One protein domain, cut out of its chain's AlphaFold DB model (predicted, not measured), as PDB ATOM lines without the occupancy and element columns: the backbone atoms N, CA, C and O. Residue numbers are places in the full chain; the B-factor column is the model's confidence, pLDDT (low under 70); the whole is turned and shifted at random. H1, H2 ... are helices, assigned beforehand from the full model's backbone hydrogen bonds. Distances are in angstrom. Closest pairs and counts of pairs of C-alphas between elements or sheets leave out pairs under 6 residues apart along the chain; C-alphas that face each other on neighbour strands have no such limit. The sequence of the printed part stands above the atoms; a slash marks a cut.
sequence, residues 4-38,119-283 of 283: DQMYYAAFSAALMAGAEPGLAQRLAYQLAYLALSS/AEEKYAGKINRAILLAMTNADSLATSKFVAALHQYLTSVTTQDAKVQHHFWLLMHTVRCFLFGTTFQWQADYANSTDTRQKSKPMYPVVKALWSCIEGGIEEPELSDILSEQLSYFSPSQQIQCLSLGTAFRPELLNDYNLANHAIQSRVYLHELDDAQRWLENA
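This is residues 4 to 38 and 119 to 283 of the 283 residues of an uncharacterized protein of Vibrio neptunius (UniProt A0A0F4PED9). This is a rounded body of helices with the hairpin of H1 and H2 in its middle and H5 crossing beside H1. The hairpin of H3 and H4 packs on one side, the hairpin of H7 and H8 on the other; H6 lies across H5, H12 packs outside on H4, and H9, H10 and H11 make a looser outer stretch near H2. The printed part has 200 residues with twelve named helices, H1 to H12 in order, and no named strand: all helix. It is compact, with a radius of gyration of the C-alphas of 15.9 A and spans of 42 by 41 by 31 A.

The hub is H5, residues 164 to 180, touching five helices. With H3, residues 119 to 135, and H4, residues 142 to 156, it forms an up and down bundle, each helix running against the one before it. H3 and H4 are a hairpin at a shallow tilt of 14 degrees, their closest C-alphas, Ala 134 and Ala 142, 4.9 A apart. H1, residues 4 to 17, touches H5 at a steep tilt of 48 degrees, with the C-alphas of Ala 13 and Met 172 closest at 4.4 A. H2, residues 21 to 37, forms a hairpin with H1; the closest C-alphas, Tyr 7 and Ala 28, are 4.6 A apart. H7, residues 204 to 215, and H8, residues 220 to 231, form a second up and down bundle with H1; C-alphas Gln 5 and Ile 214 are the closest of H1 and H7, 6.3 A. H6, residues 190 to 198, is about perpendicular to H5 at 79 degrees, touching its residues 165 to 170 alone, closest at C-alphas His 166 and Ala 191, 5.6 A. H12, residues 272 to 281, touches H4, closest at C-alphas Lys 145 and Ala 276, 4.6 A. H9, residues 236 to 244, touches residues 21 to 22 of H2 alone, closest at C-alphas Pro 21 and Cys 242, 5.6 A. H10, residues 253 to 259, and H11, residues 262 to 267, are near each other. Every O i to N i+4 pair is within hydrogen-bond range in the helices other than H10, with 2 of 3.

H1 begins at C-alpha 4, (11.848, 47.720, 18.386), and H12 ends at C-alpha 281, (10.540, 64.977, -1.104). First to last C-alpha, H3 measures 24.6 A, H5 24.5 A and H2 24.2 A.

C-alphas Ala 119 and Pro 236 are farthest apart, 43.1 A. Residues 39 to 118 are not printed, and C-alphas 38 and 119 are 19.3 A apart across the cut. Of the links printed whole, none is long. Mean pLDDT of the printed part is 79.6; 39 residues are under 70, among them 241 to 268.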
ATOM      1  N   ASP A   4      11.023  48.795  17.818       75.12
ATOM      2  CA  ASP A   4      11.848  47.720  18.386       75.12
ATOM      3  C   ASP A   4      12.077  46.605  17.353       75.12
ATOM      4  O   ASP A   4      13.205  46.327  16.955       75.12
ATOM      5  N   GLN A   5      11.004  46.038  16.804       81.25
ATOM      6  CA  GLN A   5      11.078  44.970  15.804       81.25
ATOM      7  C   GLN A   5      11.863  45.393  14.554       81.25
ATOM      8  O   GLN A   5      12.614  44.594  13.991       81.25
ATOM      9  N   MET A   6      11.698  46.647  14.119       84.88
ATOM     10  CA  MET A   6      12.430  47.229  12.996       84.88
ATOM     11  C   MET A   6      13.932  47.278  13.283       84.88
ATOM     12  O   MET A   6      14.717  46.916  12.409       84.88
ATOM     13  N   TYR A   7      14.331  47.665  14.498       85.19
ATOM     14  CA  TYR A   7      15.734  47.676  14.905       85.19
ATOM     15  C   TYR A   7      16.349  46.277  14.793       85.19
ATOM     16  O   TYR A   7      17.319  46.085  14.057       85.19
ATOM     17  N   TYR A   8      15.747  45.287  15.460       84.44
ATOM     18  CA  TYR A   8      16.268  43.919  15.491       84.44
ATOM     19  C   TYR A   8      16.323  43.296  14.089       84.44
ATOM     20  O   TYR A   8      17.340  42.707  13.707       84.44
ATOM     21  N   ALA A   9      15.274  43.479  13.282       89.00
ATOM     22  CA  ALA A   9      15.238  42.975  11.914       89.00
ATOM     23  C   ALA A   9      16.271  43.659  11.009       89.00
ATOM     24  O   ALA A   9      16.986  42.972  10.283       89.00
ATOM     25  N   ALA A  10      16.382  44.990  11.057       90.06
ATOM     26  CA  ALA A  10      17.332  45.740  10.241       90.06
ATOM     27  C   ALA A  10      18.784  45.439  10.624       90.06
ATOM     28  O   ALA A  10      19.619  45.251   9.738       90.06
ATOM     29  N   PHE A  11      19.076  45.339  11.922       86.88
ATOM     30  CA  PHE A  11      20.407  45.003  12.416       86.88
ATOM     31  C   PHE A  11      20.815  43.597  11.971       86.88
ATOM     32  O   PHE A  11      21.848  43.420  11.323       86.88
ATOM     33  N   SER A  12      19.953  42.609  12.224       89.31
ATOM     34  CA  SER A  12      20.186  41.223  11.820       89.31
ATOM     35  C   SER A  12      20.326  41.073  10.302       89.31
ATOM     36  O   SER A  12      21.233  40.383   9.824       89.31
ATOM     37  N   ALA A  13      19.482  41.764   9.531       91.50
ATOM     38  CA  ALA A  13      19.535  41.769   8.075       91.50
ATOM     39  C   ALA A  13      20.822  42.413   7.539       91.50
ATOM     40  O   ALA A  13      21.410  41.897   6.587       91.50
ATOM     41  N   ALA A  14      21.287  43.504   8.152       90.31
ATOM     42  CA  ALA A  14      22.529  44.167   7.769       90.31
ATOM     43  C   ALA A  14      23.759  43.294   8.062       90.31
ATOM     44  O   ALA A  14      24.632  43.159   7.203       90.31
ATOM     45  N   LEU A  15      23.790  42.624   9.217       86.00
ATOM     46  CA  LEU A  15      24.822  41.637   9.542       86.00
ATOM     47  C   LEU A  15      24.808  40.458   8.556       86.00
ATOM     48  O   LEU A  15      25.854  40.071   8.036       86.00
ATOM     49  N   MET A  16      23.625  39.935   8.210       87.19
ATOM     50  CA  MET A  16      23.464  38.890   7.184       87.19
ATOM     51  C   MET A  16      23.907  39.356   5.788       87.19
ATOM     52  O   MET A  16      24.398  38.555   4.988       87.19
ATOM     53  N   ALA A  17      23.765  40.649   5.487       88.25
ATOM     54  CA  ALA A  17      24.247  41.252   4.249       88.25
ATOM     55  C   ALA A  17      25.778  41.434   4.215       88.25
ATOM     56  O   ALA A  17      26.327  41.639   3.128       88.25
ATOM     57  N   GLY A  18      26.456  41.315   5.364       85.00
ATOM     58  CA  GLY A  18      27.899  41.501   5.517       85.00
ATOM     59  C   GLY A  18      28.313  42.927   5.889       85.00
ATOM     60  O   GLY A  18      29.445  43.311   5.609       85.00
ATOM     61  N   ALA A  19      27.413  43.728   6.468       86.06
ATOM     62  CA  ALA A  19      27.763  45.047   6.985       86.06
ATOM     63  C   ALA A  19      28.664  44.933   8.223       86.06
ATOM     64  O   ALA A  19      28.463  44.063   9.069       86.06
ATOM     65  N   GLU A  20      29.605  45.868   8.363       83.44
ATOM     66  CA  GLU A  20      30.346  46.030   9.615       83.44
ATOM     67  C   GLU A  20      29.398  46.438  10.759       83.44
ATOM     68  O   GLU A  20      28.446  47.197  10.517       83.44
ATOM     69  N   PRO A  21      29.669  46.020  12.010       78.19
ATOM     70  CA  PRO A  21      28.808  46.274  13.166       78.19
ATOM     71  C   PRO A  21      28.324  47.719  13.320       78.19
ATOM     72  O   PRO A  21      27.132  47.957  13.506       78.19
ATOM     73  N   GLY A  22      29.227  48.695  13.189       76.69
ATOM     74  CA  GLY A  22      28.881  50.111  13.344       76.69
ATOM     75  C   GLY A  22      27.924  50.624  12.265       76.69
ATOM     76  O   GLY A  22      27.034  51.423  12.552       76.69
ATOM     77  N   LEU A  23      28.062  50.134  11.029       83.94
ATOM     78  CA  LEU A  23      27.146  50.482   9.946       83.94
ATOM     79  C   LEU A  23      25.799  49.774  10.122       83.94
ATOM     80  O   LEU A  23      24.765  50.428  10.014       83.94
ATOM     81  N   ALA A  24      25.804  48.474  10.436       85.12
ATOM     82  CA  ALA A  24      24.586  47.706  10.702       85.12
ATOM     83  C   ALA A  24      23.736  48.372  11.789       85.12
ATOM     84  O   ALA A  24      22.529  48.553  11.639       85.12
ATOM     85  N   GLN A  25      24.398  48.809  12.854       79.44
ATOM     86  CA  GLN A  25      23.768  49.501  13.959       79.44
ATOM     87  C   GLN A  25      23.213  50.868  13.570       79.44
ATOM     88  O   GLN A  25      22.061  51.166  13.882       79.44
ATOM     89  N   ARG A  26      23.997  51.692  12.863       82.50
ATOM     90  CA  ARG A  26      23.527  52.991  12.364       82.50
ATOM     91  C   ARG A  26      22.260  52.829  11.524       82.50
ATOM     92  O   ARG A  26      21.290  53.546  11.752       82.50
ATOM     93  N   LEU A  27      22.260  51.879  10.588       89.06
ATOM     94  CA  LEU A  27      21.107  51.590   9.733       89.06
ATOM     95  C   LEU A  27      19.880  51.191  10.566       89.06
ATOM     96  O   LEU A  27      18.789  51.708  10.333       89.06
ATOM     97  N   ALA A  28      20.067  50.311  11.552       85.88
ATOM     98  CA  ALA A  28      18.994  49.821  12.407       85.88
ATOM     99  C   ALA A  28      18.368  50.923  13.272       85.88
ATOM    100  O   ALA A  28      17.145  51.048  13.295       85.88
ATOM    101  N   TYR A  29      19.183  51.761  13.924       81.25
ATOM    102  CA  TYR A  29      18.689  52.894  14.718       81.25
ATOM    103  C   TYR A  29      17.943  53.910  13.860       81.25
ATOM    104  O   TYR A  29      16.860  54.352  14.225       81.25
ATOM    105  N   GLN A  30      18.494  54.270  12.700       85.19
ATOM    106  CA  GLN A  30      17.840  55.237  11.826       85.19
ATOM    107  C   GLN A  30      16.494  54.705  11.294       85.19
ATOM    108  O   GLN A  30      15.514  55.445  11.268       85.19
ATOM    109  N   LEU A  31      16.404  53.418  10.930       88.25
ATOM    110  CA  LEU A  31      15.140  52.800  10.503       88.25
ATOM    111  C   LEU A  31      14.113  52.717  11.636       88.25
ATOM    112  O   LEU A  31      12.939  53.014  11.423       88.25
ATOM    113  N   ALA A  32      14.542  52.333  12.836       82.94
ATOM    114  CA  ALA A  32      13.665  52.247  13.996       82.94
ATOM    115  C   ALA A  32      13.182  53.628  14.475       82.94
ATOM    116  O   ALA A  32      12.019  53.757  14.850       82.94
ATOM    117  N   TYR A  33      14.016  54.668  14.374       79.69
ATOM    118  CA  TYR A  33      13.628  56.057  14.638       79.69
ATOM    119  C   TYR A  33      12.533  56.548  13.686       79.69
ATOM    120  O   TYR A  33      11.550  57.156  14.111       79.69
ATOM    121  N   LEU A  34      12.678  56.251  12.391       81.69
ATOM    122  CA  LEU A  34      11.670  56.582  11.384       81.69
ATOM    123  C   LEU A  34      10.359  55.821  11.620       81.69
ATOM    124  O   LEU A  34       9.286  56.403  11.476       81.69
ATOM    125  N   ALA A  35      10.445  54.558  12.045       81.12
ATOM    126  CA  ALA A  35       9.279  53.755  12.400       81.12
ATOM    127  C   ALA A  35       8.575  54.254  13.678       81.12
ATOM    128  O   ALA A  35       7.361  54.109  13.791       81.12
ATOM    129  N   LEU A  36       9.315  54.854  14.620       75.88
ATOM    130  CA  LEU A  36       8.767  55.499  15.821       75.88
ATOM    131  C   LEU A  36       8.060  56.821  15.490       75.88
ATOM    132  O   LEU A  36       7.002  57.117  16.034       75.88
ATOM    133  N   SER A  37       8.670  57.615  14.609       58.88
ATOM    134  CA  SER A  37       8.226  58.972  14.260       58.88
ATOM    135  C   SER A  37       7.147  58.992  13.176       58.88
ATOM    136  O   SER A  37       6.632  60.053  12.828       58.88
ATOM    137  N   SER A  38       6.809  57.829  12.614       51.88
ATOM    138  CA  SER A  38       5.701  57.706  11.679       51.88
ATOM    139  C   SER A  38       4.403  57.974  12.440       51.88
ATOM    140  O   SER A  38       4.136  57.264  13.413       51.88
ATOM    141  N   ALA A 119       4.479  53.581  -8.579       78.06
ATOM    142  CA  ALA A 119       4.947  53.999  -7.258       78.06
ATOM    143  C   ALA A 119       6.175  53.182  -6.814       78.06
ATOM    144  O   ALA A 119       7.165  53.746  -6.357       78.06
ATOM    145  N   GLU A 120       6.156  51.870  -7.056       81.81
ATOM    146  CA  GLU A 120       7.284  50.975  -6.804       81.81
ATOM    147  C   GLU A 120       8.555  51.387  -7.566       81.81
ATOM    148  O   GLU A 120       9.613  51.539  -6.954       81.81
ATOM    149  N   GLU A 121       8.457  51.646  -8.875       84.94
ATOM    150  CA  GLU A 121       9.590  52.114  -9.688       84.94
ATOM    151  C   GLU A 121      10.123  53.469  -9.202       84.94
ATOM    152  O   GLU A 121      11.336  53.692  -9.182       84.94
ATOM    153  N   LYS A 122       9.232  54.366  -8.758       87.19
ATOM    154  CA  LYS A 122       9.602  55.667  -8.189       87.19
ATOM    155  C   LYS A 122      10.407  55.497  -6.899       87.19
ATOM    156  O   LYS A 122      11.490  56.072  -6.781       87.19
ATOM    157  N   TYR A 123       9.920  54.705  -5.943       87.81
ATOM    158  CA  TYR A 123      10.597  54.511  -4.655       87.81
ATOM    159  C   TYR A 123      11.885  53.683  -4.791       87.81
ATOM    160  O   TYR A 123      12.907  54.042  -4.201       87.81
ATOM    161  N   ALA A 124      11.899  52.658  -5.650       90.00
ATOM    162  CA  ALA A 124      13.123  51.943  -6.014       90.00
ATOM    163  C   ALA A 124      14.148  52.879  -6.686       90.00
ATOM    164  O   ALA A 124      15.353  52.770  -6.446       90.00
ATOM    165  N   GLY A 125      13.687  53.842  -7.489       90.94
ATOM    166  CA  GLY A 125      14.516  54.901  -8.066       90.94
ATOM    167  C   GLY A 125      15.220  55.758  -7.008       90.94
ATOM    168  O   GLY A 125      16.413  56.035  -7.148       90.94
ATOM    169  N   LYS A 126      14.529  56.113  -5.916       91.94
ATOM    170  CA  LYS A 126      15.117  56.876  -4.799       91.94
ATOM    171  C   LYS A 126      16.194  56.091  -4.056       91.94
ATOM    172  O   LYS A 126      17.265  56.641  -3.799       91.94
ATOM    173  N   ILE A 127      15.960  54.801  -3.792       93.12
ATOM    174  CA  ILE A 127      16.976  53.903  -3.215       93.12
ATOM    175  C   ILE A 127      18.215  53.880  -4.117       93.12
ATOM    176  O   ILE A 127      19.325  54.142  -3.662       93.12
ATOM    177  N   ASN A 128      18.025  53.651  -5.417       93.94
ATOM    178  CA  ASN A 128      19.118  53.603  -6.388       93.94
ATOM    179  C   ASN A 128      19.903  54.919  -6.484       93.94
ATOM    180  O   ASN A 128      21.127  54.906  -6.625       93.94
ATOM    181  N   ARG A 129      19.219  56.061  -6.368       91.31
ATOM    182  CA  ARG A 129      19.860  57.378  -6.320       91.31
ATOM    183  C   ARG A 129      20.712  57.543  -5.061       91.31
ATOM    184  O   ARG A 129      21.832  58.031  -5.170       91.31
ATOM    185  N   ALA A 130      20.221  57.112  -3.900       91.25
ATOM    186  CA  ALA A 130      20.987  57.152  -2.654       91.25
ATOM    187  C   ALA A 130      22.222  56.231  -2.699       91.25
ATOM    188  O   ALA A 130      23.306  56.648  -2.295       91.25
ATOM    189  N   ILE A 131      22.095  55.028  -3.275       90.12
ATOM    190  CA  ILE A 131      23.228  54.109  -3.495       90.12
ATOM    191  C   ILE A 131      24.287  54.765  -4.388       90.12
ATOM    192  O   ILE A 131      25.474  54.738  -4.067       90.12
ATOM    193  N   LEU A 132      23.873  55.404  -5.486       90.69
ATOM    194  CA  LEU A 132      24.799  56.108  -6.376       90.69
ATOM    195  C   LEU A 132      25.539  57.244  -5.652       90.69
ATOM    196  O   LEU A 132      26.747  57.394  -5.830       90.69
ATOM    197  N   LEU A 133      24.831  58.025  -4.833       88.19
ATOM    198  CA  LEU A 133      25.433  59.103  -4.044       88.19
ATOM    199  C   LEU A 133      26.492  58.555  -3.078       88.19
ATOM    200  O   LEU A 133      27.606  59.082  -3.052       88.19
ATOM    201  N   ALA A 134      26.188  57.451  -2.387       86.62
ATOM    202  CA  ALA A 134      27.131  56.774  -1.497       86.62
ATOM    203  C   ALA A 134      28.388  56.304  -2.244       86.62
ATOM    204  O   ALA A 134      29.500  56.558  -1.797       86.62
ATOM    205  N   MET A 135      28.229  55.699  -3.427       84.75
ATOM    206  CA  MET A 135      29.362  55.233  -4.236       84.75
ATOM    207  C   MET A 135      30.298  56.353  -4.687       84.75
ATOM    208  O   MET A 135      31.498  56.140  -4.839       84.75
ATOM    209  N   THR A 136      29.749  57.534  -4.967       83.12
ATOM    210  CA  THR A 136      30.553  58.669  -5.430       83.12
ATOM    211  C   THR A 136      31.316  59.367  -4.308       83.12
ATOM    212  O   THR A 136      32.100  60.264  -4.606       83.12
ATOM    213  N   ASN A 137      31.091  58.988  -3.038       73.38
ATOM    214  CA  ASN A 137      31.593  59.683  -1.843       73.38
ATOM    215  C   ASN A 137      31.339  61.205  -1.870       73.38
ATOM    216  O   ASN A 137      32.021  61.970  -1.193       73.38
ATOM    217  N   ALA A 138      30.372  61.651  -2.673       72.56
ATOM    218  CA  ALA A 138      30.107  63.062  -2.926       72.56
ATOM    219  C   ALA A 138      29.159  63.671  -1.885       72.56
ATOM    220  O   ALA A 138      28.921  64.876  -1.895       72.56
ATOM    221  N   ASP A 139      28.584  62.836  -1.022       79.31
ATOM    222  CA  ASP A 139      27.472  63.197  -0.162       79.31
ATOM    223  C   ASP A 139      27.638  62.553   1.215       79.31
ATOM    224  O   ASP A 139      27.499  61.338   1.371       79.31
ATOM    225  N   SER A 140      27.928  63.376   2.223       82.19
ATOM    226  CA  SER A 140      28.059  62.930   3.613       82.19
ATOM    227  C   SER A 140      26.753  62.355   4.174       82.19
ATOM    228  O   SER A 140      26.794  61.535   5.086       82.19
ATOM    229  N   LEU A 141      25.604  62.718   3.589       86.88
ATOM    230  CA  LEU A 141      24.274  62.265   4.004       86.88
ATOM    231  C   LEU A 141      23.818  60.990   3.282       86.88
ATOM    232  O   LEU A 141      22.672  60.574   3.451       86.88
ATOM    233  N   ALA A 142      24.661  60.364   2.453       86.94
ATOM    234  CA  ALA A 142      24.231  59.274   1.576       86.94
ATOM    235  C   ALA A 142      23.624  58.078   2.332       86.94
ATOM    236  O   ALA A 142      22.618  57.523   1.888       86.94
ATOM    237  N   THR A 143      24.174  57.717   3.497       89.69
ATOM    238  CA  THR A 143      23.624  56.654   4.357       89.69
ATOM    239  C   THR A 143      22.244  57.026   4.896       89.69
ATOM    240  O   THR A 143      21.313  56.233   4.802       89.69
ATOM    241  N   SER A 144      22.084  58.252   5.397       90.62
ATOM    242  CA  SER A 144      20.818  58.743   5.956       90.62
ATOM    243  C   SER A 144      19.738  58.866   4.865       90.62
ATOM    244  O   SER A 144      18.596  58.456   5.065       90.62
ATOM    245  N   LYS A 145      20.113  59.310   3.654       93.19
ATOM    246  CA  LYS A 145      19.256  59.322   2.449       93.19
ATOM    247  C   LYS A 145      18.843  57.921   2.010       93.19
ATOM    248  O   LYS A 145      17.690  57.709   1.638       93.19
ATOM    249  N   PHE A 146      19.765  56.964   2.076       94.62
ATOM    250  CA  PHE A 146      19.477  55.561   1.795       94.62
ATOM    251  C   PHE A 146      18.470  54.986   2.796       94.62
ATOM    252  O   PHE A 146      17.487  54.380   2.374       94.62
ATOM    253  N   VAL A 147      18.663  55.226   4.096       93.19
ATOM    254  CA  VAL A 147      17.742  54.757   5.142       93.19
ATOM    255  C   VAL A 147      16.353  55.366   4.977       93.19
ATOM    256  O   VAL A 147      15.364  54.635   4.999       93.19
ATOM    257  N   ALA A 148      16.265  56.674   4.732       92.00
ATOM    258  CA  ALA A 148      14.987  57.332   4.495       92.00
ATOM    259  C   ALA A 148      14.272  56.762   3.250       92.00
ATOM    260  O   ALA A 148      13.065  56.510   3.287       92.00
ATOM    261  N   ALA A 149      15.008  56.486   2.163       93.50
ATOM    262  CA  ALA A 149      14.454  55.887   0.942       93.50
ATOM    263  C   ALA A 149      13.980  54.445   1.158       93.50
ATOM    264  O   ALA A 149      12.906  54.076   0.681       93.50
ATOM    265  N   LEU A 150      14.744  53.654   1.911       94.44
ATOM    266  CA  LEU A 150      14.378  52.295   2.297       94.44
ATOM    267  C   LEU A 150      13.117  52.283   3.172       94.44
ATOM    268  O   LEU A 150      12.194  51.524   2.888       94.44
ATOM    269  N   HIS A 151      13.031  53.160   4.175       91.62
ATOM    270  CA  HIS A 151      11.836  53.288   5.010       91.62
ATOM    271  C   HIS A 151      10.599  53.680   4.190       91.62
ATOM    272  O   HIS A 151       9.528  53.096   4.361       91.62
ATOM    273  N   GLN A 152      10.733  54.624   3.248       89.88
ATOM    274  CA  GLN A 152       9.622  54.994   2.367       89.88
ATOM    275  C   GLN A 152       9.185  53.820   1.474       89.88
ATOM    276  O   GLN A 152       7.988  53.595   1.301       89.88
ATOM    277  N   TYR A 153      10.126  53.036   0.944       90.69
ATOM    278  CA  TYR A 153       9.800  51.842   0.161       90.69
ATOM    279  C   TYR A 153       9.052  50.792   1.008       90.69
ATOM    280  O   TYR A 153       8.017  50.288   0.579       90.69
ATOM    281  N   LEU A 154       9.510  50.538   2.240       89.12
ATOM    282  CA  LEU A 154       8.885  49.609   3.199       89.12
ATOM    283  C   LEU A 154       7.501  50.050   3.707       89.12
ATOM    284  O   LEU A 154       6.748  49.247   4.244       89.12
ATOM    285  N   THR A 155       7.162  51.330   3.601       86.12
ATOM    286  CA  THR A 155       5.855  51.844   4.045       86.12
ATOM    287  C   THR A 155       4.879  52.016   2.889       86.12
ATOM    288  O   THR A 155       3.676  51.881   3.080       86.12
ATOM    289  N   SER A 156       5.384  52.304   1.685       82.81
ATOM    290  CA  SER A 156       4.553  52.687   0.535       82.81
ATOM    291  C   SER A 156       4.363  51.578  -0.504       82.81
ATOM    292  O   SER A 156       3.445  51.671  -1.315       82.81
ATOM    293  N   VAL A 157       5.244  50.570  -0.543       75.44
ATOM    294  CA  VAL A 157       5.244  49.530  -1.593       75.44
ATOM    295  C   VAL A 157       4.917  48.153  -1.040       75.44
ATOM    296  O   VAL A 157       4.188  47.392  -1.672       75.44
ATOM    297  N   THR A 158       5.436  47.808   0.135       69.56
ATOM    298  CA  THR A 158       5.088  46.540   0.775       69.56
ATOM    299  C   THR A 158       3.669  46.606   1.324       69.56
ATOM    300  O   THR A 158       3.305  47.530   2.047       69.56
ATOM    301  N   THR A 159       2.850  45.619   0.960       63.03
ATOM    302  CA  THR A 159       1.487  45.469   1.483       63.03
ATOM    303  C   THR A 159       1.520  45.329   3.001       63.03
ATOM    304  O   THR A 159       2.400  44.643   3.522       63.03
ATOM    305  N   GLN A 160       0.538  45.896   3.708       59.59
ATOM    306  CA  GLN A 160       0.408  45.730   5.164       59.59
ATOM    307  C   GLN A 160       0.360  44.246   5.588       59.59
ATOM    308  O   GLN A 160       0.853  43.904   6.658       59.59
ATOM    309  N   ASP A 161      -0.107  43.361   4.700       59.81
ATOM    310  CA  ASP A 161      -0.162  41.905   4.905       59.81
ATOM    311  C   ASP A 161       1.134  41.153   4.540       59.81
ATOM    312  O   ASP A 161       1.179  39.917   4.549       59.81
ATOM    313  N   ALA A 162       2.209  41.854   4.164       68.38
ATOM    314  CA  ALA A 162       3.468  41.193   3.842       68.38
ATOM    315  C   ALA A 162       4.071  40.554   5.104       68.38
ATOM    316  O   ALA A 162       4.300  41.217   6.116       68.38
ATOM    317  N   LYS A 163       4.382  39.254   5.023       81.00
ATOM    318  CA  LYS A 163       4.999  38.490   6.121       81.00
ATOM    319  C   LYS A 163       6.282  39.164   6.616       81.00
ATOM    320  O   LYS A 163       7.016  39.769   5.827       81.00
ATOM    321  N   VAL A 164       6.616  39.006   7.897       83.50
ATOM    322  CA  VAL A 164       7.850  39.574   8.479       83.50
ATOM    323  C   VAL A 164       9.083  39.046   7.746       83.50
ATOM    324  O   VAL A 164      10.008  39.801   7.445       83.50
ATOM    325  N   GLN A 165       9.047  37.775   7.342       87.25
ATOM    326  CA  GLN A 165      10.050  37.165   6.471       87.25
ATOM    327  C   GLN A 165      10.314  37.978   5.187       87.25
ATOM    328  O   GLN A 165      11.464  38.127   4.776       87.25
ATOM    329  N   HIS A 166       9.270  38.511   4.542       87.31
ATOM    330  CA  HIS A 166       9.417  39.298   3.316       87.31
ATOM    331  C   HIS A 166      10.184  40.596   3.585       87.31
ATOM    332  O   HIS A 166      11.140  40.907   2.874       87.31
ATOM    333  N   HIS A 167       9.811  41.302   4.656       88.75
ATOM    334  CA  HIS A 167      10.481  42.523   5.095       88.75
ATOM    335  C   HIS A 167      11.951  42.271   5.437       88.75
ATOM    336  O   HIS A 167      12.818  43.027   5.005       88.75
ATOM    337  N   PHE A 168      12.256  41.173   6.136       90.44
ATOM    338  CA  PHE A 168      13.633  40.800   6.453       90.44
ATOM    339  C   PHE A 168      14.485  40.607   5.190       90.44
ATOM    340  O   PHE A 168      15.585  41.154   5.078       90.44
ATOM    341  N   TRP A 169      13.983  39.854   4.205       90.81
ATOM    342  CA  TRP A 169      14.732  39.620   2.969       90.81
ATOM    343  C   TRP A 169      14.905  40.880   2.131       90.81
ATOM    344  O   TRP A 169      15.969  41.065   1.537       90.81
ATOM    345  N   LEU A 170      13.899  41.752   2.119       92.00
ATOM    346  CA  LEU A 170      13.971  43.054   1.475       92.00
ATOM    347  C   LEU A 170      15.031  43.944   2.138       92.00
ATOM    348  O   LEU A 170      15.877  44.500   1.435       92.00
ATOM    349  N   LEU A 171      15.049  44.024   3.473       93.44
ATOM    350  CA  LEU A 171      16.079  44.736   4.236       93.44
ATOM    351  C   LEU A 171      17.475  44.204   3.891       93.44
ATOM    352  O   LEU A 171      18.343  44.972   3.473       93.44
ATOM    353  N   MET A 172      17.676  42.886   3.977       92.88
ATOM    354  CA  MET A 172      18.970  42.252   3.706       92.88
ATOM    355  C   MET A 172      19.434  42.526   2.272       92.88
ATOM    356  O   MET A 172      20.582  42.916   2.051       92.88
ATOM    357  N   HIS A 173      18.542  42.374   1.288       92.50
ATOM    358  CA  HIS A 173      18.864  42.632  -0.111       92.50
ATOM    359  C   HIS A 173      19.209  44.102  -0.361       92.50
ATOM    360  O   HIS A 173      20.209  44.391  -1.014       92.50
ATOM    361  N   THR A 174      18.426  45.027   0.192       93.88
ATOM    362  CA  THR A 174      18.630  46.464  -0.021       93.88
ATOM    363  C   THR A 174      19.931  46.941   0.619       93.88
ATOM    364  O   THR A 174      20.699  47.659  -0.022       93.88
ATOM    365  N   VAL A 175      20.240  46.479   1.838       94.00
ATOM    366  CA  VAL A 175      21.529  46.752   2.496       94.00
ATOM    367  C   VAL A 175      22.678  46.163   1.687       94.00
ATOM    368  O   VAL A 175      23.666  46.847   1.438       94.00
ATOM    369  N   ARG A 176      22.543  44.930   1.191       91.25
ATOM    370  CA  ARG A 176      23.541  44.333   0.298       91.25
ATOM    371  C   ARG A 176      23.755  45.199  -0.949       91.25
ATOM    372  O   ARG A 176      24.897  45.444  -1.326       91.25
ATOM    373  N   CYS A 177      22.688  45.698  -1.570       91.94
ATOM    374  CA  CYS A 177      22.809  46.585  -2.723       91.94
ATOM    375  C   CYS A 177      23.578  47.866  -2.396       91.94
ATOM    376  O   CYS A 177      24.452  48.253  -3.173       91.94
ATOM    377  N   PHE A 178      23.316  48.460  -1.233       93.56
ATOM    378  CA  PHE A 178      24.031  49.631  -0.737       93.56
ATOM    379  C   PHE A 178      25.521  49.365  -0.503       93.56
ATOM    380  O   PHE A 178      26.351  50.098  -1.034       93.56
ATOM    381  N   LEU A 179      25.870  48.283   0.201       88.31
ATOM    382  CA  LEU A 179      27.264  47.926   0.499       88.31
ATOM    383  C   LEU A 179      28.102  47.711  -0.766       88.31
ATOM    384  O   LEU A 179      29.261  48.113  -0.824       88.31
ATOM    385  N   PHE A 180      27.517  47.069  -1.778       88.81
ATOM    386  CA  PHE A 180      28.224  46.722  -3.011       88.81
ATOM    387  C   PHE A 180      28.016  47.730  -4.147       88.81
ATOM    388  O   PHE A 180      28.512  47.504  -5.251       88.81
ATOM    389  N   GLY A 181      27.274  48.818  -3.916       88.06
ATOM    390  CA  GLY A 181      27.004  49.811  -4.954       88.06
ATOM    391  C   GLY A 181      26.234  49.246  -6.155       88.06
ATOM    392  O   GLY A 181      26.464  49.637  -7.299       88.06
ATOM    393  N   THR A 182      25.361  48.266  -5.925       90.38
ATOM    394  CA  THR A 182      24.591  47.617  -6.997       90.38
ATOM    395  C   THR A 182      23.185  48.186  -7.083       90.38
ATOM    396  O   THR A 182      22.634  48.688  -6.106       90.38
ATOM    397  N   THR A 183      22.593  48.115  -8.273       91.06
ATOM    398  CA  THR A 183      21.218  48.563  -8.487       91.06
ATOM    399  C   THR A 183      20.250  47.681  -7.702       91.06
ATOM    400  O   THR A 183      20.226  46.465  -7.884       91.06
ATOM    401  N   PHE A 184      19.438  48.307  -6.859       91.44
ATOM    402  CA  PHE A 184      18.322  47.691  -6.165       91.44
ATOM    403  C   PHE A 184      17.202  47.350  -7.154       91.44
ATOM    404  O   PHE A 184      16.730  48.219  -7.900       91.44
ATOM    405  N   GLN A 185      16.786  46.083  -7.139       88.44
ATOM    406  CA  GLN A 185      15.648  45.555  -7.885       88.44
ATOM    407  C   GLN A 185      14.934  44.519  -7.018       88.44
ATOM    408  O   GLN A 185      15.533  43.523  -6.617       88.44
ATOM    409  N   TRP A 186      13.651  44.741  -6.755       86.50
ATOM    410  CA  TRP A 186      12.822  43.836  -5.971       86.50
ATOM    411  C   TRP A 186      11.613  43.389  -6.789       86.50
ATOM    412  O   TRP A 186      11.119  44.109  -7.649       86.50
ATOM    413  N   GLN A 187      11.201  42.149  -6.570       79.56
ATOM    414  CA  GLN A 187      10.080  41.471  -7.217       79.56
ATOM    415  C   GLN A 187       9.480  40.542  -6.166       79.56
ATOM    416  O   GLN A 187      10.210  40.017  -5.321       79.56
ATOM    417  N   ALA A 188       8.175  40.295  -6.238       68.56
ATOM    418  CA  ALA A 188       7.461  39.499  -5.240       68.56
ATOM    419  C   ALA A 188       8.097  38.111  -4.994       68.56
ATOM    420  O   ALA A 188       8.242  37.684  -3.847       68.56
ATOM    421  N   ASP A 189       8.582  37.451  -6.051       77.62
ATOM    422  CA  ASP A 189       9.182  36.112  -5.972       77.62
ATOM    423  C   ASP A 189      10.607  36.092  -5.388       77.62
ATOM    424  O   ASP A 189      11.109  35.030  -4.991       77.62
ATOM    425  N   TYR A 190      11.276  37.250  -5.276       81.06
ATOM    426  CA  TYR A 190      12.640  37.310  -4.742       81.06
ATOM    427  C   TYR A 190      12.718  36.881  -3.284       81.06
ATOM    428  O   TYR A 190      13.734  36.300  -2.902       81.06
ATOM    429  N   ALA A 191      11.682  37.113  -2.476       80.81
ATOM    430  CA  ALA A 191      11.677  36.656  -1.088       80.81
ATOM    431  C   ALA A 191      11.773  35.127  -1.003       80.81
ATOM    432  O   ALA A 191      12.661  34.610  -0.326       80.81
ATOM    433  N   ASN A 192      10.948  34.406  -1.765       82.38
ATOM    434  CA  ASN A 192      10.954  32.940  -1.795       82.38
ATOM    435  C   ASN A 192      12.273  32.390  -2.357       82.38
ATOM    436  O   ASN A 192      12.848  31.447  -1.814       82.38
ATOM    437  N   SER A 193      12.792  33.006  -3.422       84.00
ATOM    438  CA  SER A 193      14.094  32.642  -3.997       84.00
ATOM    439  C   SER A 193      15.260  32.926  -3.040       84.00
ATOM    440  O   SER A 193      16.250  32.198  -2.993       84.00
ATOM    441  N   THR A 194      15.180  34.000  -2.259       83.62
ATOM    442  CA  THR A 194      16.210  34.338  -1.274       83.62
ATOM    443  C   THR A 194      16.171  33.372  -0.106       83.62
ATOM    444  O   THR A 194      17.220  32.848   0.257       83.62
ATOM    445  N   ASP A 195      14.983  33.047   0.390       86.31
ATOM    446  CA  ASP A 195      14.785  32.051   1.436       86.31
ATOM    447  C   ASP A 195      15.439  30.707   1.083       86.31
ATOM    448  O   ASP A 195      16.252  30.179   1.843       86.31
ATOM    449  N   THR A 196      15.177  30.179  -0.118       87.00
ATOM    450  CA  THR A 196      15.762  28.902  -0.559       87.00
ATOM    451  C   THR A 196      17.285  28.943  -0.642       87.00
ATOM    452  O   THR A 196      17.938  27.983  -0.234       87.00
ATOM    453  N   ARG A 197      17.870  30.053  -1.107       84.50
ATOM    454  CA  ARG A 197      19.331  30.231  -1.178       84.50
ATOM    455  C   ARG A 197      19.988  30.357   0.193       84.50
ATOM    456  O   ARG A 197      21.138  29.953   0.344       84.50
ATOM    457  N   GLN A 198      19.296  30.945   1.167       85.25
ATOM    458  CA  GLN A 198      19.859  31.177   2.496       85.25
ATOM    459  C   GLN A 198      19.707  29.970   3.423       85.25
ATOM    460  O   GLN A 198      20.507  29.845   4.343       85.25
ATOM    461  N   LYS A 199      18.788  29.031   3.153       88.19
ATOM    462  CA  LYS A 199      18.587  27.804   3.957       88.19
ATOM    463  C   LYS A 199      19.850  26.997   4.238       88.19
ATOM    464  O   LYS A 199      19.944  26.369   5.285       88.19
ATOM    465  N   SER A 200      20.808  26.993   3.315       85.38
ATOM    466  CA  SER A 200      22.063  26.254   3.481       85.38
ATOM    467  C   SER A 200      23.116  27.009   4.301       85.38
ATOM    468  O   SER A 200      24.223  26.503   4.480       85.38
ATOM    469  N   LYS A 201      22.840  28.246   4.733       85.69
ATOM    470  CA  LYS A 201      23.783  29.056   5.508       85.69
ATOM    471  C   LYS A 201      23.673  28.733   7.000       85.69
ATOM    472  O   LYS A 201      22.556  28.636   7.504       85.69
ATOM    473  N   PRO A 202      24.804  28.678   7.731       84.12
ATOM    474  CA  PRO A 202      24.805  28.418   9.173       84.12
ATOM    475  C   PRO A 202      23.938  29.382   9.988       84.12
ATOM    476  O   PRO A 202      23.347  28.976  10.974       84.12
ATOM    477  N   MET A 203      23.813  30.639   9.547       84.88
ATOM    478  CA  MET A 203      23.068  31.686  10.256       84.88
ATOM    479  C   MET A 203      21.549  31.665   9.990       84.88
ATOM    480  O   MET A 203      20.793  32.401  10.619       84.88
ATOM    481  N   TYR A 204      21.073  30.828   9.064       88.94
ATOM    482  CA  TYR A 204      19.655  30.769   8.702       88.94
ATOM    483  C   TYR A 204      18.719  30.356   9.855       88.94
ATOM    484  O   TYR A 204      17.670  30.986   9.987       88.94
ATOM    485  N   PRO A 205      19.049  29.364  10.710       90.44
ATOM    486  CA  PRO A 205      18.212  29.015  11.859       90.44
ATOM    487  C   PRO A 205      17.999  30.191  12.819       90.44
ATOM    488  O   PRO A 205      16.877  30.395  13.268       90.44
ATOM    489  N   VAL A 206      19.036  31.003  13.048       88.06
ATOM    490  CA  VAL A 206      18.982  32.185  13.925       88.06
ATOM    491  C   VAL A 206      18.070  33.261  13.343       88.06
ATOM    492  O   VAL A 206      17.169  33.755  14.011       88.06
ATOM    493  N   VAL A 207      18.239  33.571  12.055       88.31
ATOM    494  CA  VAL A 207      17.369  34.514  11.332       88.31
ATOM    495  C   VAL A 207      15.912  34.041  11.340       88.31
ATOM    496  O   VAL A 207      14.990  34.840  11.506       88.31
ATOM    497  N   LYS A 208      15.700  32.730  11.194       91.06
ATOM    498  CA  LYS A 208      14.373  32.122  11.260       91.06
ATOM    499  C   LYS A 208      13.765  32.217  12.660       91.06
ATOM    500  O   LYS A 208      12.566  32.462  12.780       91.06
ATOM    501  N   ALA A 209      14.554  32.022  13.712       89.19
ATOM    502  CA  ALA A 209      14.095  32.236  15.079       89.19
ATOM    503  C   ALA A 209      13.682  33.702  15.275       89.19
ATOM    504  O   ALA A 209      12.564  33.963  15.712       89.19
ATOM    505  N   LEU A 210      14.512  34.644  14.810       87.75
ATOM    506  CA  LEU A 210      14.258  36.079  14.935       87.75
ATOM    507  C   LEU A 210      12.929  36.501  14.304       87.75
ATOM    508  O   LEU A 210      12.110  37.132  14.969       87.75
ATOM    509  N   TRP A 211      12.683  36.147  13.035       86.88
ATOM    510  CA  TRP A 211      11.417  36.530  12.401       86.88
ATOM    511  C   TRP A 211      10.213  35.886  13.095       86.88
ATOM    512  O   TRP A 211       9.135  36.471  13.085       86.88
ATOM    513  N   SER A 212      10.387  34.714  13.722       88.69
ATOM    514  CA  SER A 212       9.284  33.971  14.342       88.69
ATOM    515  C   SER A 212       8.908  34.624  15.665       88.69
ATOM    516  O   SER A 212       7.727  34.766  15.965       88.69
ATOM    517  N   CYS A 213       9.905  35.103  16.414       86.88
ATOM    518  CA  CYS A 213       9.698  35.912  17.611       86.88
ATOM    519  C   CYS A 213       9.024  37.249  17.284       86.88
ATOM    520  O   CYS A 213       8.094  37.655  17.977       86.88
ATOM    521  N   ILE A 214       9.428  37.899  16.188       85.19
ATOM    522  CA  ILE A 214       8.789  39.139  15.725       85.19
ATOM    523  C   ILE A 214       7.321  38.893  15.332       85.19
ATOM    524  O   ILE A 214       6.457  39.674  15.727       85.19
ATOM    525  N   GLU A 215       7.020  37.820  14.587       85.31
ATOM    526  CA  GLU A 215       5.640  37.441  14.224       85.31
ATOM    527  C   GLU A 215       4.798  37.065  15.450       85.31
ATOM    528  O   GLU A 215       3.618  37.402  15.510       85.31
ATOM    529  N   GLY A 216       5.408  36.408  16.439       81.81
ATOM    530  CA  GLY A 216       4.769  36.022  17.697       81.81
ATOM    531  C   GLY A 216       4.539  37.171  18.682       81.81
ATOM    532  O   GLY A 216       3.920  36.946  19.718       81.81
ATOM    533  N   GLY A 217       5.017  38.387  18.387       74.38
ATOM    534  CA  GLY A 217       4.860  39.549  19.269       74.38
ATOM    535  C   GLY A 217       5.650  39.452  20.579       74.38
ATOM    536  O   GLY A 217       5.272  40.085  21.562       74.38
ATOM    537  N   ILE A 218       6.716  38.653  20.582       70.94
ATOM    538  CA  ILE A 218       7.549  38.354  21.749       70.94
ATOM    539  C   ILE A 218       8.304  39.604  22.245       70.94
ATOM    540  O   ILE A 218       8.588  40.525  21.474       70.94
ATOM    541  N   GLU A 219       8.609  39.637  23.547       67.56
ATOM    542  CA  GLU A 219       9.308  40.738  24.214       67.56
ATOM    543  C   GLU A 219      10.809  40.840  23.858       67.56
ATOM    544  O   GLU A 219      11.469  39.889  23.438       67.56
ATOM    545  N   GLU A 220      11.356  42.038  24.062       66.44
ATOM    546  CA  GLU A 220      12.729  42.454  23.742       66.44
ATOM    547  C   GLU A 220      13.869  41.551  24.279       66.44
ATOM    548  O   GLU A 220      14.858  41.379  23.555       66.44
ATOM    549  N   PRO A 221      13.776  40.925  25.475       72.19
ATOM    550  CA  PRO A 221      14.842  40.060  25.989       72.19
ATOM    551  C   PRO A 221      15.144  38.867  25.073       72.19
ATOM    552  O   PRO A 221      16.305  38.577  24.794       72.19
ATOM    553  N   GLU A 222      14.109  38.227  24.526       77.38
ATOM    554  CA  GLU A 222      14.278  37.060  23.653       77.38
ATOM    555  C   GLU A 222      14.884  37.455  22.294       77.38
ATOM    556  O   GLU A 222      15.689  36.719  21.719       77.38
ATOM    557  N   LEU A 223      14.571  38.658  21.794       75.88
ATOM    558  CA  LEU A 223      15.193  39.203  20.582       75.88
ATOM    559  C   LEU A 223      16.690  39.489  20.791       75.88
ATOM    560  O   LEU A 223      17.496  39.287  19.878       75.88
ATOM    561  N   SER A 224      17.069  39.929  21.994       76.19
ATOM    562  CA  SER A 224      18.465  40.150  22.382       76.19
ATOM    563  C   SER A 224      19.267  38.846  22.439       76.19
ATOM    564  O   SER A 224      20.404  38.803  21.957       76.19
ATOM    565  N   ASP A 225      18.679  37.768  22.959       81.94
ATOM    566  CA  ASP A 225      19.333  36.454  23.012       81.94
ATOM    567  C   ASP A 225      19.589  35.895  21.605       81.94
ATOM    568  O   ASP A 225      20.692  35.434  21.303       81.94
ATOM    569  N   ILE A 226      18.618  36.038  20.699       82.56
ATOM    570  CA  ILE A 226      18.755  35.605  19.300       82.56
ATOM    571  C   ILE A 226      19.839  36.408  18.569       82.56
ATOM    572  O   ILE A 226      20.635  35.841  17.817       82.56
ATOM    573  N   LEU A 227      19.922  37.724  18.792       79.69
ATOM    574  CA  LEU A 227      21.029  38.518  18.246       79.69
ATOM    575  C   LEU A 227      22.383  38.109  18.833       79.69
ATOM    576  O   LEU A 227      23.388  38.132  18.120       79.69
ATOM    577  N   SER A 228      22.423  37.732  20.112       79.81
ATOM    578  CA  SER A 228      23.656  37.280  20.767       79.81
ATOM    579  C   SER A 228      24.161  35.995  20.117       79.81
ATOM    580  O   SER A 228      25.345  35.890  19.789       79.81
ATOM    581  N   GLU A 229      23.248  35.063  19.833       86.06
ATOM    582  CA  GLU A 229      23.541  33.869  19.042       86.06
ATOM    583  C   GLU A 229      24.009  34.240  17.627       86.06
ATOM    584  O   GLU A 229      25.001  33.705  17.141       86.06
ATOM    585  N   GLN A 230      23.366  35.207  16.965       84.38
ATOM    586  CA  GLN A 230      23.787  35.644  15.631       84.38
ATOM    587  C   GLN A 230      25.242  36.137  15.620       84.38
ATOM    588  O   GLN A 230      25.998  35.826  14.696       84.38
ATOM    589  N   LEU A 231      25.656  36.877  16.648       79.69
ATOM    590  CA  LEU A 231      27.020  37.388  16.746       79.69
ATOM    591  C   LEU A 231      28.074  36.302  16.938       79.69
ATOM    592  O   LEU A 231      29.211  36.498  16.503       79.69
ATOM    593  N   SER A 232      27.724  35.151  17.519       84.94
ATOM    594  CA  SER A 232      28.690  34.063  17.703       84.94
ATOM    595  C   SER A 232      29.209  33.499  16.375       84.94
ATOM    596  O   SER A 232      30.239  32.828  16.359       84.94
ATOM    597  N   TYR A 233      28.533  33.789  15.255       83.31
ATOM    598  CA  TYR A 233      28.965  33.423  13.903       83.31
ATOM    599  C   TYR A 233      30.003  34.386  13.291       83.31
ATOM    600  O   TYR A 233      30.547  34.088  12.227       83.31
ATOM    601  N   PHE A 234      30.292  35.523  13.934       82.19
ATOM    602  CA  PHE A 234      31.267  36.519  13.469       82.19
ATOM    603  C   PHE A 234      32.627  36.358  14.158       82.19
ATOM    604  O   PHE A 234      32.753  35.651  15.157       82.19
ATOM    605  N   SER A 235      33.671  37.016  13.642       84.19
ATOM    606  CA  SER A 235      34.999  36.959  14.265       84.19
ATOM    607  C   SER A 235      35.002  37.613  15.657       84.19
ATOM    608  O   SER A 235      34.235  38.550  15.893       84.19
ATOM    609  N   PRO A 236      35.918  37.230  16.567       82.56
ATOM    610  CA  PRO A 236      36.036  37.881  17.874       82.56
ATOM    611  C   PRO A 236      36.223  39.401  17.784       82.56
ATOM    612  O   PRO A 236      35.698  40.137  18.610       82.56
ATOM    613  N   SER A 237      36.918  39.896  16.753       78.56
ATOM    614  CA  SER A 237      37.071  41.337  16.521       78.56
ATOM    615  C   SER A 237      35.739  42.030  16.219       78.56
ATOM    616  O   SER A 237      35.471  43.090  16.778       78.56
ATOM    617  N   GLN A 238      34.891  41.425  15.384       75.19
ATOM    618  CA  GLN A 238      33.559  41.944  15.065       75.19
ATOM    619  C   GLN A 238      32.609  41.820  16.260       75.19
ATOM    620  O   GLN A 238      31.872  42.757  16.550       75.19
ATOM    621  N   GLN A 239      32.693  40.724  17.021       76.69
ATOM    622  CA  GLN A 239      31.955  40.565  18.277       76.69
ATOM    623  C   GLN A 239      32.325  41.668  19.282       76.69
ATOM    624  O   GLN A 239      31.442  42.322  19.830       76.69
ATOM    625  N   ILE A 240      33.621  41.948  19.473       73.38
ATOM    626  CA  ILE A 240      34.098  43.032  20.348       73.38
ATOM    627  C   ILE A 240      33.623  44.398  19.846       73.38
ATOM    628  O   ILE A 240      33.261  45.245  20.659       73.38
ATOM    629  N   GLN A 241      33.580  44.636  18.534       69.94
ATOM    630  CA  GLN A 241      33.006  45.870  17.989       69.94
ATOM    631  C   GLN A 241      31.519  45.998  18.335       69.94
ATOM    632  O   GLN A 241      31.120  47.031  18.863       69.94
ATOM    633  N   CYS A 242      30.716  44.948  18.143       66.88
ATOM    634  CA  CYS A 242      29.305  44.953  18.544       66.88
ATOM    635  C   CYS A 242      29.120  45.205  20.051       66.88
ATOM    636  O   CYS A 242      28.251  45.982  20.446       66.88
ATOM    637  N   LEU A 243      29.951  44.576  20.889       64.44
ATOM    638  CA  LEU A 243      29.907  44.719  22.347       64.44
ATOM    639  C   LEU A 243      30.366  46.114  22.803       64.44
ATOM    640  O   LEU A 243      29.721  46.733  23.646       64.44
ATOM    641  N   SER A 244      31.453  46.637  22.229       62.66
ATOM    642  CA  SER A 244      32.035  47.946  22.576       62.66
ATOM    643  C   SER A 244      31.191  49.125  22.108       62.66
ATOM    644  O   SER A 244      31.146  50.151  22.788       62.66
ATOM    645  N   LEU A 245      30.475  48.976  20.991       58.91
ATOM    646  CA  LEU A 245      29.481  49.953  20.569       58.91
ATOM    647  C   LEU A 245      28.341  50.062  21.597       58.91
ATOM    648  O   LEU A 245      27.671  51.093  21.646       58.91
ATOM    649  N   GLY A 246      28.158  49.061  22.472       53.75
ATOM    650  CA  GLY A 246      27.366  49.151  23.705       53.75
ATOM    651  C   GLY A 246      25.870  49.387  23.500       53.75
ATOM    652  O   GLY A 246      25.148  49.583  24.471       53.75
ATOM    653  N   THR A 247      25.423  49.383  22.248       49.47
ATOM    654  CA  THR A 247      24.090  49.786  21.781       49.47
ATOM    655  C   THR A 247      23.404  48.654  21.004       49.47
ATOM    656  O   THR A 247      22.306  48.848  20.501       49.47
ATOM    657  N   ALA A 248      24.049  47.484  20.870       48.06
ATOM    658  CA  ALA A 248      23.531  46.326  20.131       48.06
ATOM    659  C   ALA A 248      22.646  45.392  20.984       48.06
ATOM    660  O   ALA A 248      21.894  44.604  20.422       48.06
ATOM    661  N   PHE A 249      22.717  45.507  22.316       50.16
ATOM    662  CA  PHE A 249      22.139  44.560  23.281       50.16
ATOM    663  C   PHE A 249      21.518  45.257  24.488       50.16
ATOM    664  O   PHE A 249      21.909  44.999  25.628       50.16
ATOM    665  N   ARG A 250      20.624  46.217  24.267       51.47
ATOM    666  CA  ARG A 250      19.946  46.866  25.388       51.47
ATOM    667  C   ARG A 250      18.459  46.577  25.326       51.47
ATOM    668  O   ARG A 250      17.850  46.978  24.343       51.47
ATOM    669  N   PRO A 251      17.905  45.910  26.353       48.22
ATOM    670  CA  PRO A 251      16.510  46.093  26.704       48.22
ATOM    671  C   PRO A 251      16.243  47.593  26.884       48.22
ATOM    672  O   PRO A 251      17.124  48.312  27.360       48.22
ATOM    673  N   GLU A 252      15.035  48.042  26.557       55.28
ATOM    674  CA  GLU A 252      14.577  49.428  26.636       55.28
ATOM    675  C   GLU A 252      15.053  50.357  25.499       55.28
ATOM    676  O   GLU A 252      15.242  51.560  25.702       55.28
ATOM    677  N   LEU A 253      15.158  49.858  24.261       55.53
ATOM    678  CA  LEU A 253      15.494  50.675  23.077       55.53
ATOM    679  C   LEU A 253      14.585  51.922  22.915       55.53
ATOM    680  O   LEU A 253      15.012  52.971  22.432       55.53
ATOM    681  N   LEU A 254      13.322  51.817  23.351       46.31
ATOM    682  CA  LEU A 254      12.339  52.911  23.396       46.31
ATOM    683  C   LEU A 254      12.685  54.000  24.424       46.31
ATOM    684  O   LEU A 254      12.449  55.182  24.164       46.31
ATOM    685  N   ASN A 255      13.268  53.621  25.564       47.94
ATOM    686  CA  ASN A 255      13.747  54.570  26.565       47.94
ATOM    687  C   ASN A 255      14.948  55.345  26.017       47.94
ATOM    688  O   ASN A 255      15.010  56.554  26.215       47.94
ATOM    689  N   ASP A 256      15.823  54.709  25.235       48.88
ATOM    690  CA  ASP A 256      16.970  55.363  24.596       48.88
ATOM    691  C   ASP A 256      16.573  56.378  23.510       48.88
ATOM    692  O   ASP A 256      17.272  57.369  23.346       48.88
ATOM    693  N   TYR A 257      15.441  56.257  22.810       51.03
ATOM    694  CA  TYR A 257      15.011  57.348  21.913       51.03
ATOM    695  C   TYR A 257      14.683  58.642  22.670       51.03
ATOM    696  O   TYR A 257      14.986  59.733  22.183       51.03
ATOM    697  N   ASN A 258      14.123  58.511  23.874       41.19
ATOM    698  CA  ASN A 258      13.758  59.628  24.746       41.19
ATOM    699  C   ASN A 258      14.905  60.064  25.685       41.19
ATOM    700  O   ASN A 258      14.929  61.212  26.126       41.19
ATOM    701  N   LEU A 259      15.859  59.171  25.984       36.97
ATOM    702  CA  LEU A 259      16.976  59.374  26.921       36.97
ATOM    703  C   LEU A 259      18.354  59.436  26.254       36.97
ATOM    704  O   LEU A 259      19.339  59.667  26.962       36.97
ATOM    705  N   ALA A 260      18.470  59.237  24.934       44.34
ATOM    706  CA  ALA A 260      19.755  59.260  24.247       44.34
ATOM    707  C   ALA A 260      20.425  60.609  24.477       44.34
ATOM    708  O   ALA A 260      20.098  61.625  23.865       44.34
ATOM    709  N   ASN A 261      21.421  60.578  25.357       50.34
ATOM    710  CA  ASN A 261      22.416  61.615  25.517       50.34
ATOM    711  C   ASN A 261      22.855  62.066  24.114       50.34
ATOM    712  O   ASN A 261      23.118  61.212  23.263       50.34
ATOM    713  N   HIS A 262      22.931  63.374  23.854       57.19
ATOM    714  CA  HIS A 262      23.231  63.958  22.534       57.19
ATOM    715  C   HIS A 262      24.398  63.246  21.815       57.19
ATOM    716  O   HIS A 262      24.395  63.079  20.599       57.19
ATOM    717  N   ALA A 263      25.375  62.741  22.577       57.38
ATOM    718  CA  ALA A 263      26.489  61.934  22.086       57.38
ATOM    719  C   ALA A 263      26.085  60.656  21.313       57.38
ATOM    720  O   ALA A 263      26.735  60.322  20.323       57.38
ATOM    721  N   ILE A 264      25.043  59.932  21.736       57.25
ATOM    722  CA  ILE A 264      24.556  58.719  21.056       57.25
ATOM    723  C   ILE A 264      23.830  59.111  19.768       57.25
ATOM    724  O   ILE A 264      24.153  58.578  18.708       57.25
ATOM    725  N   GLN A 265      22.948  60.114  19.824       61.50
ATOM    726  CA  GLN A 265      22.232  60.623  18.646       61.50
ATOM    727  C   GLN A 265      23.189  61.142  17.559       61.50
ATOM    728  O   GLN A 265      22.953  60.931  16.367       61.50
ATOM    729  N   SER A 266      24.303  61.772  17.955       64.06
ATOM    730  CA  SER A 266      25.370  62.176  17.030       64.06
ATOM    731  C   SER A 266      26.123  60.981  16.431       64.06
ATOM    732  O   SER A 266      26.469  61.026  15.256       64.06
ATOM    733  N   ARG A 267      26.349  59.896  17.187       65.38
ATOM    734  CA  ARG A 267      27.045  58.686  16.696       65.38
ATOM    735  C   ARG A 267      26.232  57.891  15.677       65.38
ATOM    736  O   ARG A 267      26.812  57.334  14.749       65.38
ATOM    737  N   VAL A 268      24.910  57.839  15.844       65.50
ATOM    738  CA  VAL A 268      23.988  57.174  14.903       65.50
ATOM    739  C   VAL A 268      23.390  58.131  13.866       65.50
ATOM    740  O   VAL A 268      22.593  57.710  13.032       65.50
ATOM    741  N   TYR A 269      23.824  59.396  13.864       72.69
ATOM    742  CA  TYR A 269      23.452  60.410  12.875       72.69
ATOM    743  C   TYR A 269      21.932  60.600  12.735       72.69
ATOM    744  O   TYR A 269      21.415  60.701  11.625       72.69
ATOM    745  N   LEU A 270      21.192  60.631  13.850       72.00
ATOM    746  CA  LEU A 270      19.735  60.841  13.798       72.00
ATOM    747  C   LEU A 270      19.376  62.247  13.301       72.00
ATOM    748  O   LEU A 270      18.437  62.393  12.531       72.00
ATOM    749  N   HIS A 271      20.175  63.258  13.653       76.19
ATOM    750  CA  HIS A 271      20.007  64.641  13.186       76.19
ATOM    751  C   HIS A 271      20.071  64.795  11.656       76.19
ATOM    752  O   HIS A 271      19.533  65.748  11.107       76.19
ATOM    753  N   GLU A 272      20.717  63.861  10.953       82.00
ATOM    754  CA  GLU A 272      20.795  63.874   9.489       82.00
ATOM    755  C   GLU A 272      19.509  63.371   8.815       82.00
ATOM    756  O   GLU A 272      19.367  63.502   7.596       82.00
ATOM    757  N   LEU A 273      18.590  62.752   9.567       80.50
ATOM    758  CA  LEU A 273      17.383  62.159   8.997       80.50
ATOM    759  C   LEU A 273      16.378  63.207   8.530       80.50
ATOM    760  O   LEU A 273      15.762  62.991   7.489       80.50
ATOM    761  N   ASP A 274      16.271  64.347   9.207       80.50
ATOM    762  CA  ASP A 274      15.382  65.434   8.780       80.50
ATOM    763  C   ASP A 274      15.803  65.978   7.405       80.50
ATOM    764  O   ASP A 274      14.989  66.142   6.493       80.50
ATOM    765  N   ASP A 275      17.106  66.185   7.207       83.06
ATOM    766  CA  ASP A 275      17.650  66.633   5.923       83.06
ATOM    767  C   ASP A 275      17.559  65.542   4.847       83.06
ATOM    768  O   ASP A 275      17.298  65.832   3.673       83.06
ATOM    769  N   ALA A 276      17.721  64.274   5.234       85.06
ATOM    770  CA  ALA A 276      17.507  63.144   4.339       85.06
ATOM    771  C   ALA A 276      16.043  63.032   3.887       85.06
ATOM    772  O   ALA A 276      15.804  62.763   2.710       85.06
ATOM    773  N   GLN A 277      15.074  63.276   4.774       82.69
ATOM    774  CA  GLN A 277      13.646  63.299   4.448       82.69
ATOM    775  C   GLN A 277      13.303  64.455   3.501       82.69
ATOM    776  O   GLN A 277      12.676  64.221   2.467       82.69
ATOM    777  N   ARG A 278      13.806  65.671   3.761       84.50
ATOM    778  CA  ARG A 278      13.641  66.822   2.847       84.50
ATOM    779  C   ARG A 278      14.238  66.565   1.469       84.50
ATOM    780  O   ARG A 278      13.671  66.954   0.448       84.50
ATOM    781  N   TRP A 279      15.394  65.905   1.407       87.19
ATOM    782  CA  TRP A 279      15.970  65.483   0.131       87.19
ATOM    783  C   TRP A 279      15.016  64.555  -0.625       87.19
ATOM    784  O   TRP A 279      14.850  64.684  -1.834       87.19
ATOM    785  N   LEU A 280      14.365  63.651   0.097       84.69
ATOM    786  CA  LEU A 280      13.505  62.609  -0.437       84.69
ATOM    787  C   LEU A 280      12.210  63.145  -1.059       84.69
ATOM    788  O   LEU A 280      11.710  62.565  -2.025       84.69
ATOM    789  N   GLU A 281      11.679  64.246  -0.531       81.44
ATOM    790  CA  GLU A 281      10.540  64.977  -1.104       81.44
ATOM    791  C   GLU A 281      10.876  65.580  -2.476       81.44
ATOM    792  O   GLU A 281      10.025  65.630  -3.361       81.44
ATOM    793  N   ASN A 282      12.143  65.952  -2.672       75.88
ATOM    794  CA  ASN A 282      12.651  66.624  -3.868       75.88
ATOM    795  C   ASN A 282      13.378  65.684  -4.856       75.88
ATOM    796  O   ASN A 282      13.859  66.136  -5.901       75.88
ATOM    797  N   ALA A 283      13.521  64.398  -4.513       64.50
ATOM    798  CA  ALA A 283      14.323  63.412  -5.243       64.50
ATOM    799  C   ALA A 283      13.527  62.563  -6.237       64.50
ATOM    800  O   ALA A 283      14.130  62.290  -7.304       64.50
TER     801      ALA A 283